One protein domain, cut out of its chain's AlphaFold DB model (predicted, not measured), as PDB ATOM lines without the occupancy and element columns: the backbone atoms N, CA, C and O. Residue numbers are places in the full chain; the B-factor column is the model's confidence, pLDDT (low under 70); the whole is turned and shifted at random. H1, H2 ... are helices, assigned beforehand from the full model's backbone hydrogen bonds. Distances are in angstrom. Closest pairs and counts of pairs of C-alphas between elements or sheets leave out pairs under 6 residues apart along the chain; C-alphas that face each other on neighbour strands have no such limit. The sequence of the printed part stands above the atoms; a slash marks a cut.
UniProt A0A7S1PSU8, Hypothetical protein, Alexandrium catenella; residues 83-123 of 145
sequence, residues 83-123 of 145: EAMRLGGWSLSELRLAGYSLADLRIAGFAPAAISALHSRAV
ATOM      1  N   GLU A  83     162.285 155.463 134.684       90.75
ATOM      2  CA  GLU A  83     160.862 155.289 134.985       90.75
ATOM      3  C   GLU A  83     160.069 154.830 133.753       90.75
ATOM      4  O   GLU A  83     159.345 153.837 133.811       90.75
ATOM      5  N   ALA A  84     160.303 155.467 132.599       90.06
ATOM      6  CA  ALA A  84     159.728 155.050 131.323       90.06
ATOM      7  C   ALA A  84     160.235 153.662 130.912       90.06
ATOM      8  O   ALA A  84     159.467 152.846 130.410       90.06
ATOM      9  N   MET A  85     161.510 153.365 131.181       90.69
ATOM     10  CA  MET A  85     162.076 152.044 130.917       90.69
ATOM     11  C   MET A  85     161.445 150.956 131.787       90.69
ATOM     12  O   MET A  85     161.063 149.900 131.291       90.69
ATOM     13  N   ARG A  86     161.270 151.219 133.084       90.25
ATOM     14  CA  ARG A  86     160.571 150.308 133.990       90.25
ATOM     15  C   ARG A  86     159.135 150.073 133.531       90.25
ATOM     16  O   ARG A  86     158.698 148.927 133.500       90.25
ATOM     17  N   LEU A  87     158.413 151.131 133.157       89.25
ATOM     18  CA  LEU A  87     157.078 151.003 132.568       89.25
ATOM     19  C   LEU A  87     157.130 150.189 131.269       89.25
ATOM     20  O   LEU A  87     156.233 149.403 131.024       89.25
ATOM     21  N   GLY A  88     158.221 150.287 130.503       87.31
ATOM     22  CA  GLY A  88     158.608 149.425 129.375       87.31
ATOM     23  C   GLY A  88     158.854 147.946 129.695       87.31
ATOM     24  O   GLY A  88     159.116 147.161 128.788       87.31
ATOM     25  N   GLY A  89     158.773 147.553 130.966       87.75
ATOM     26  CA  GLY A  89     159.015 146.193 131.442       87.75
ATOM     27  C   GLY A  89     160.489 145.863 131.686       87.75
ATOM     28  O   GLY A  89     160.806 144.698 131.924       87.75
ATOM     29  N   TRP A  90     161.402 146.832 131.590       89.31
ATOM     30  CA  TRP A  90     162.824 146.593 131.836       89.31
ATOM     31  C   TRP A  90     163.094 146.335 133.319       89.31
ATOM     32  O   TRP A  90     162.623 147.063 134.198       89.31
ATOM     33  N   SER A  91     163.898 145.315 133.597       89.94
ATOM     34  CA  SER A  91     164.268 144.928 134.955       89.94
ATOM     35  C   SER A  91     165.358 145.839 135.511       89.94
ATOM     36  O   SER A  91     166.201 146.362 134.782       89.94
ATOM     37  N   LEU A  92     165.421 145.954 136.838       88.75
ATOM     38  CA  LEU A  92     166.456 146.733 137.528       88.75
ATOM     39  C   LEU A  92     167.878 146.312 137.120       88.75
ATOM     40  O   LEU A  92     168.740 147.167 136.927       88.75
ATOM     41  N   SER A  93     168.116 145.007 136.971       87.50
ATOM     42  CA  SER A  93     169.405 144.459 136.536       87.50
ATOM     43  C   SER A  93     169.780 144.924 135.129       87.50
ATOM     44  O   SER A  93     170.912 145.342 134.907       87.50
ATOM     45  N   GLU A  94     168.826 144.898 134.195       89.00
ATOM     46  CA  GLU A  94     169.030 145.304 132.801       89.00
ATOM     47  C   GLU A  94     169.319 146.804 132.717       89.00
ATOM     48  O   GLU A  94     170.275 147.218 132.070       89.00
ATOM     49  N   LEU A  95     168.569 147.626 133.458       89.44
ATOM     50  CA  LEU A  95     168.812 149.067 133.522       89.44
ATOM     51  C   LEU A  95     170.157 149.397 134.165       89.44
ATOM     52  O   LEU A  95     170.843 150.324 133.732       89.44
ATOM     53  N   ARG A  96     170.583 148.628 135.170       87.38
ATOM     54  CA  ARG A  96     171.918 148.803 135.739       87.38
ATOM     55  C   ARG A  96     173.006 148.491 134.718       87.38
ATOM     56  O   ARG A  96     173.960 149.258 134.616       87.38
ATOM     57  N   LEU A  97     172.860 147.390 133.986       87.50
ATOM     58  CA  LEU A  97     173.785 146.995 132.926       87.50
ATOM     59  C   LEU A  97     173.795 148.014 131.776       87.50
ATOM     60  O   LEU A  97     174.854 148.290 131.227       87.50
ATOM     61  N   ALA A  98     172.653 148.645 131.486       87.62
ATOM     62  CA  ALA A  98     172.524 149.728 130.509       87.62
ATOM     63  C   ALA A  98     173.116 151.070 130.991       87.62
ATOM     64  O   ALA A  98     173.073 152.076 130.279       87.62
ATOM     65  N   GLY A  99     173.654 151.115 132.215       87.44
ATOM     66  CA  GLY A  99     174.366 152.270 132.753       87.44
ATOM     67  C   GLY A  99     173.499 153.284 133.501       87.44
ATOM     68  O   GLY A  99     173.978 154.382 133.788       87.44
ATOM     69  N   TYR A 100     172.249 152.960 133.850       88.62
ATOM     70  CA  TYR A 100     171.438 153.841 134.695       88.62
ATOM     71  C   TYR A 100     172.007 153.937 136.120       88.62
ATOM     72  O   TYR A 100     172.494 152.962 136.718       88.62
ATOM     73  N   SER A 101     171.948 155.143 136.690       88.31
ATOM     74  CA  SER A 101     172.464 155.401 138.032       88.31
ATOM     75  C   SER A 101     171.503 154.861 139.086       88.31
ATOM     76  O   SER A 101     170.298 154.758 138.872       88.31
ATOM     77  N   LEU A 102     172.016 154.574 140.284       86.12
ATOM     78  CA  LEU A 102     171.167 154.140 141.401       86.12
ATOM     79  C   LEU A 102     170.131 155.213 141.783       86.12
ATOM     80  O   LEU A 102     169.048 154.870 142.250       86.12
ATOM     81  N   ALA A 103     170.459 156.493 141.578       87.62
ATOM     82  CA  ALA A 103     169.527 157.604 141.750       87.62
ATOM     83  C   ALA A 103     168.368 157.524 140.743       87.62
ATOM     84  O   ALA A 103     167.214 157.555 141.159       87.62
ATOM     85  N   ASP A 104     168.660 157.309 139.456       89.19
ATOM     86  CA  ASP A 104     167.639 157.149 138.412       89.19
ATOM     87  C   ASP A 104     166.721 155.954 138.701       89.19
ATOM     88  O   ASP A 104     165.505 156.049 138.561       89.19
ATOM     89  N   LEU A 105     167.288 154.837 139.166       89.19
ATOM     90  CA  LEU A 105     166.526 153.645 139.547       89.19
ATOM     91  C   LEU A 105     165.635 153.886 140.775       89.19
ATOM     92  O   LEU A 105     164.519 153.372 140.842       89.19
ATOM     93  N   ARG A 106     166.099 154.680 141.747       87.69
ATOM     94  CA  ARG A 106     165.271 155.098 142.888       87.69
ATOM     95  C   ARG A 106     164.099 155.962 142.435       87.69
ATOM     96  O   ARG A 106     162.981 155.713 142.871       87.69
ATOM     97  N   ILE A 107     164.357 156.935 141.559       88.06
ATOM     98  CA  ILE A 107     163.325 157.818 140.993       88.06
ATOM     99  C   ILE A 107     162.312 156.994 140.198       88.06
ATOM    100  O   ILE A 107     161.117 157.146 140.402       88.06
ATOM    101  N   ALA A 108     162.783 156.003 139.436       87.50
ATOM    102  CA  ALA A 108     161.944 155.040 138.729       87.50
ATOM    103  C   ALA A 108     161.079 154.143 139.643       87.50
ATOM    104  O   ALA A 108     160.405 153.229 139.168       87.50
ATOM    105  N   GLY A 109     161.121 154.340 140.962       86.25
ATOM    106  CA  GLY A 109     160.284 153.654 141.938       86.25
ATOM    107  C   GLY A 109     160.757 152.248 142.293       86.25
ATOM    108  O   GLY A 109     159.979 151.464 142.846       86.25
ATOM    109  N   PHE A 110     161.985 151.855 141.933       87.31
ATOM    110  CA  PHE A 110     162.510 150.558 142.358       87.31
ATOM    111  C   PHE A 110     162.791 150.549 143.862       87.31
ATOM    112  O   PHE A 110     163.277 151.525 144.435       87.31
ATOM    113  N   ALA A 111     162.513 149.410 144.501       87.25
ATOM    114  CA  ALA A 111     162.704 149.266 145.935       87.25
ATOM    115  C   ALA A 111     164.185 149.474 146.311       87.25
ATOM    116  O   ALA A 111     165.066 148.849 145.707       87.25
ATOM    117  N   PRO A 112     164.488 150.281 147.343       83.31
ATOM    118  CA  PRO A 112     165.866 150.566 147.738       83.31
ATOM    119  C   PRO A 112     166.624 149.299 148.152       83.31
ATOM    120  O   PRO A 112     167.817 149.193 147.883       83.31
ATOM    121  N   ALA A 113     165.931 148.313 148.732       83.50
ATOM    122  CA  ALA A 113     166.503 147.009 149.058       83.50
ATOM    123  C   ALA A 113     166.987 146.251 147.807       83.50
ATOM    124  O   ALA A 113     168.084 145.699 147.816       83.50
ATOM    125  N   ALA A 114     166.220 146.282 146.710       84.62
ATOM    126  CA  ALA A 114     166.603 145.647 145.447       84.62
ATOM    127  C   ALA A 114     167.807 146.350 144.797       84.62
ATOM    128  O   ALA A 114     168.712 145.693 144.290       84.62
ATOM    129  N   ILE A 115     167.852 147.686 144.870       83.88
ATOM    130  CA  ILE A 115     168.978 148.493 144.377       83.88
ATOM    131  C   ILE A 115     170.259 148.172 145.165       83.88
ATOM    132  O   ILE A 115     171.314 147.952 144.567       83.88
ATOM    133  N   SER A 116     170.170 148.098 146.497       80.44
ATOM    134  CA  SER A 116     171.297 147.733 147.365       80.44
ATOM    135  C   SER A 116     171.774 146.299 147.133       80.44
ATOM    136  O   SER A 116     172.978 146.075 147.051       80.44
ATOM    137  N   ALA A 117     170.852 145.346 146.963       80.44
ATOM    138  CA  ALA A 117     171.185 143.952 146.666       80.44
ATOM    139  C   ALA A 117     171.915 143.799 145.322       80.44
ATOM    140  O   ALA A 117     172.807 142.961 145.177       80.44
ATOM    141  N   LEU A 118     171.568 144.627 144.331       77.12
ATOM    142  CA  LEU A 118     172.268 144.630 143.053       77.12
ATOM    143  C   LEU A 118     173.656 145.283 143.159       77.12
ATOM    144  O   LEU A 118     174.612 144.811 142.549       77.12
ATOM    145  N   HIS A 119     173.786 146.333 143.975       69.62
ATOM    146  CA  HIS A 119     175.066 146.982 144.252       69.62
ATOM    147  C   HIS A 119     176.042 146.052 144.983       69.62
ATOM    148  O   HIS A 119     177.190 145.940 144.560       69.62
ATOM    149  N   SER A 120     175.586 145.323 146.008       64.88
ATOM    150  CA  SER A 120     176.419 144.359 146.745       64.88
ATOM    151  C   SER A 120     176.922 143.207 145.873       64.88
ATOM    152  O   SER A 120     177.914 142.571 146.207       64.88
ATOM    153  N   ARG A 121     176.248 142.940 144.749       58.50
ATOM    154  CA  ARG A 121     176.605 141.892 143.787       58.50
ATOM    155  C   ARG A 121     177.534 142.388 142.668       58.50
ATOM    156  O   ARG A 121     178.145 141.572 141.990       58.50
ATOM    157  N   ALA A 122     177.647 143.706 142.489       53.59
ATOM    158  CA  ALA A 122     178.461 144.363 141.464       53.59
ATOM    159  C   ALA A 122     179.776 144.961 142.002       53.59
ATOM    160  O   ALA A 122     180.489 145.625 141.255       53.59
ATOM    161  N   VAL A 123     180.102 144.742 143.279       44.25
ATOM    162  CA  VAL A 123     181.425 145.041 143.840       44.25
ATOM    163  C   VAL A 123     182.292 143.778 143.794       44.25
ATOM    164  O   VAL A 123     182.245 142.983 144.733       44.25
TER     165      VAL A 123
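AT A GLANCE: This is residues 83 to 123 of the 145 residues of the protein "Hypothetical protein" of Alexandrium catenella (UniProt A0A7S1PSU8). Three short helices, H2, H3 and H4, stand in a small triangle and run back and forth along the chain's path, and H1 sits at one end of the group, by the first residue of H2 and the last of H3. The contacts between the helices are few, and H4 ends at the far end from H1. The printed part has 41 residues with four named helices in the order H1, H2, H3, H4 and no named strand, and its class is all helix. It is compact, with a radius of gyration of the C-alphas of 9.2 A, and elongated in outline, spanning 27 by 17 by 14 A.

HOW THE PARTS SIT: Start with H1, residues 83 to 87, and look next at H2, residues 92 to 97. These two are close but not clearly touching: their closest C-alphas, those of Arg 86 and Leu 92, are 7.7 A apart. Go on to H3, residues 102 to 107, which is the hub and touches three helices. It only just touches H1, with 3 pairs of C-alphas within 8 A, the closest being those of Glu 83 and Ile 107 at 7.0 A. H2 and H3 form a helical hairpin and only just touch, also with 3 such pairs, the closest being the C-alphas of Leu 92 and Leu 105 at 7.2 A. Their tilt is steep, 41 degrees, and they run opposite ways. H4, residues 112 to 121, makes a second helical hairpin with H3, at a shallow tilt of 18 degrees, opposite ways. There the closest C-alphas, those of Arg 106 and Pro 112, are 6.7 A apart. H2 and H4 only just touch, with 3 pairs within 8 A, the C-alphas of Ser 93 and Leu 118 coming closest at 7.1 A. They run the same way at a steep tilt of 41 degrees. H1 and H4 are apart. With one of three tilts shallow, the helix packing is only just mostly crossed, helices set at an angle. In H1, H2, H3 and H4 every O i to N i+4 pair is within hydrogen-bond range.

IN THESE COORDINATES: Find C-alpha 83 at (160.862, 155.289, 134.985); from there H1 runs 6.2 A to C-alpha 87. H2, residues 92 to 97, and H3, residues 102 to 107, each measure 8.7 A from first to last C-alpha. Find C-alpha 112 at (165.866, 150.566, 147.738), where H4 begins; this longest helix, 10 residues, runs 14.4 A to C-alpha 121 at (176.605, 141.892, 143.787).

THE WHOLE: Look at Leu 87 and Val 123 for the two C-alphas farthest apart, 27.5 A. The printed part has no cut, and the links H1 to H2, H2 to H3 and H3 to H4 are tight, with 4 residues each. In the B-factor column the mean pLDDT of the printed part is 83.6, and the model's confidence is low, under 70, at residues 119 to 123.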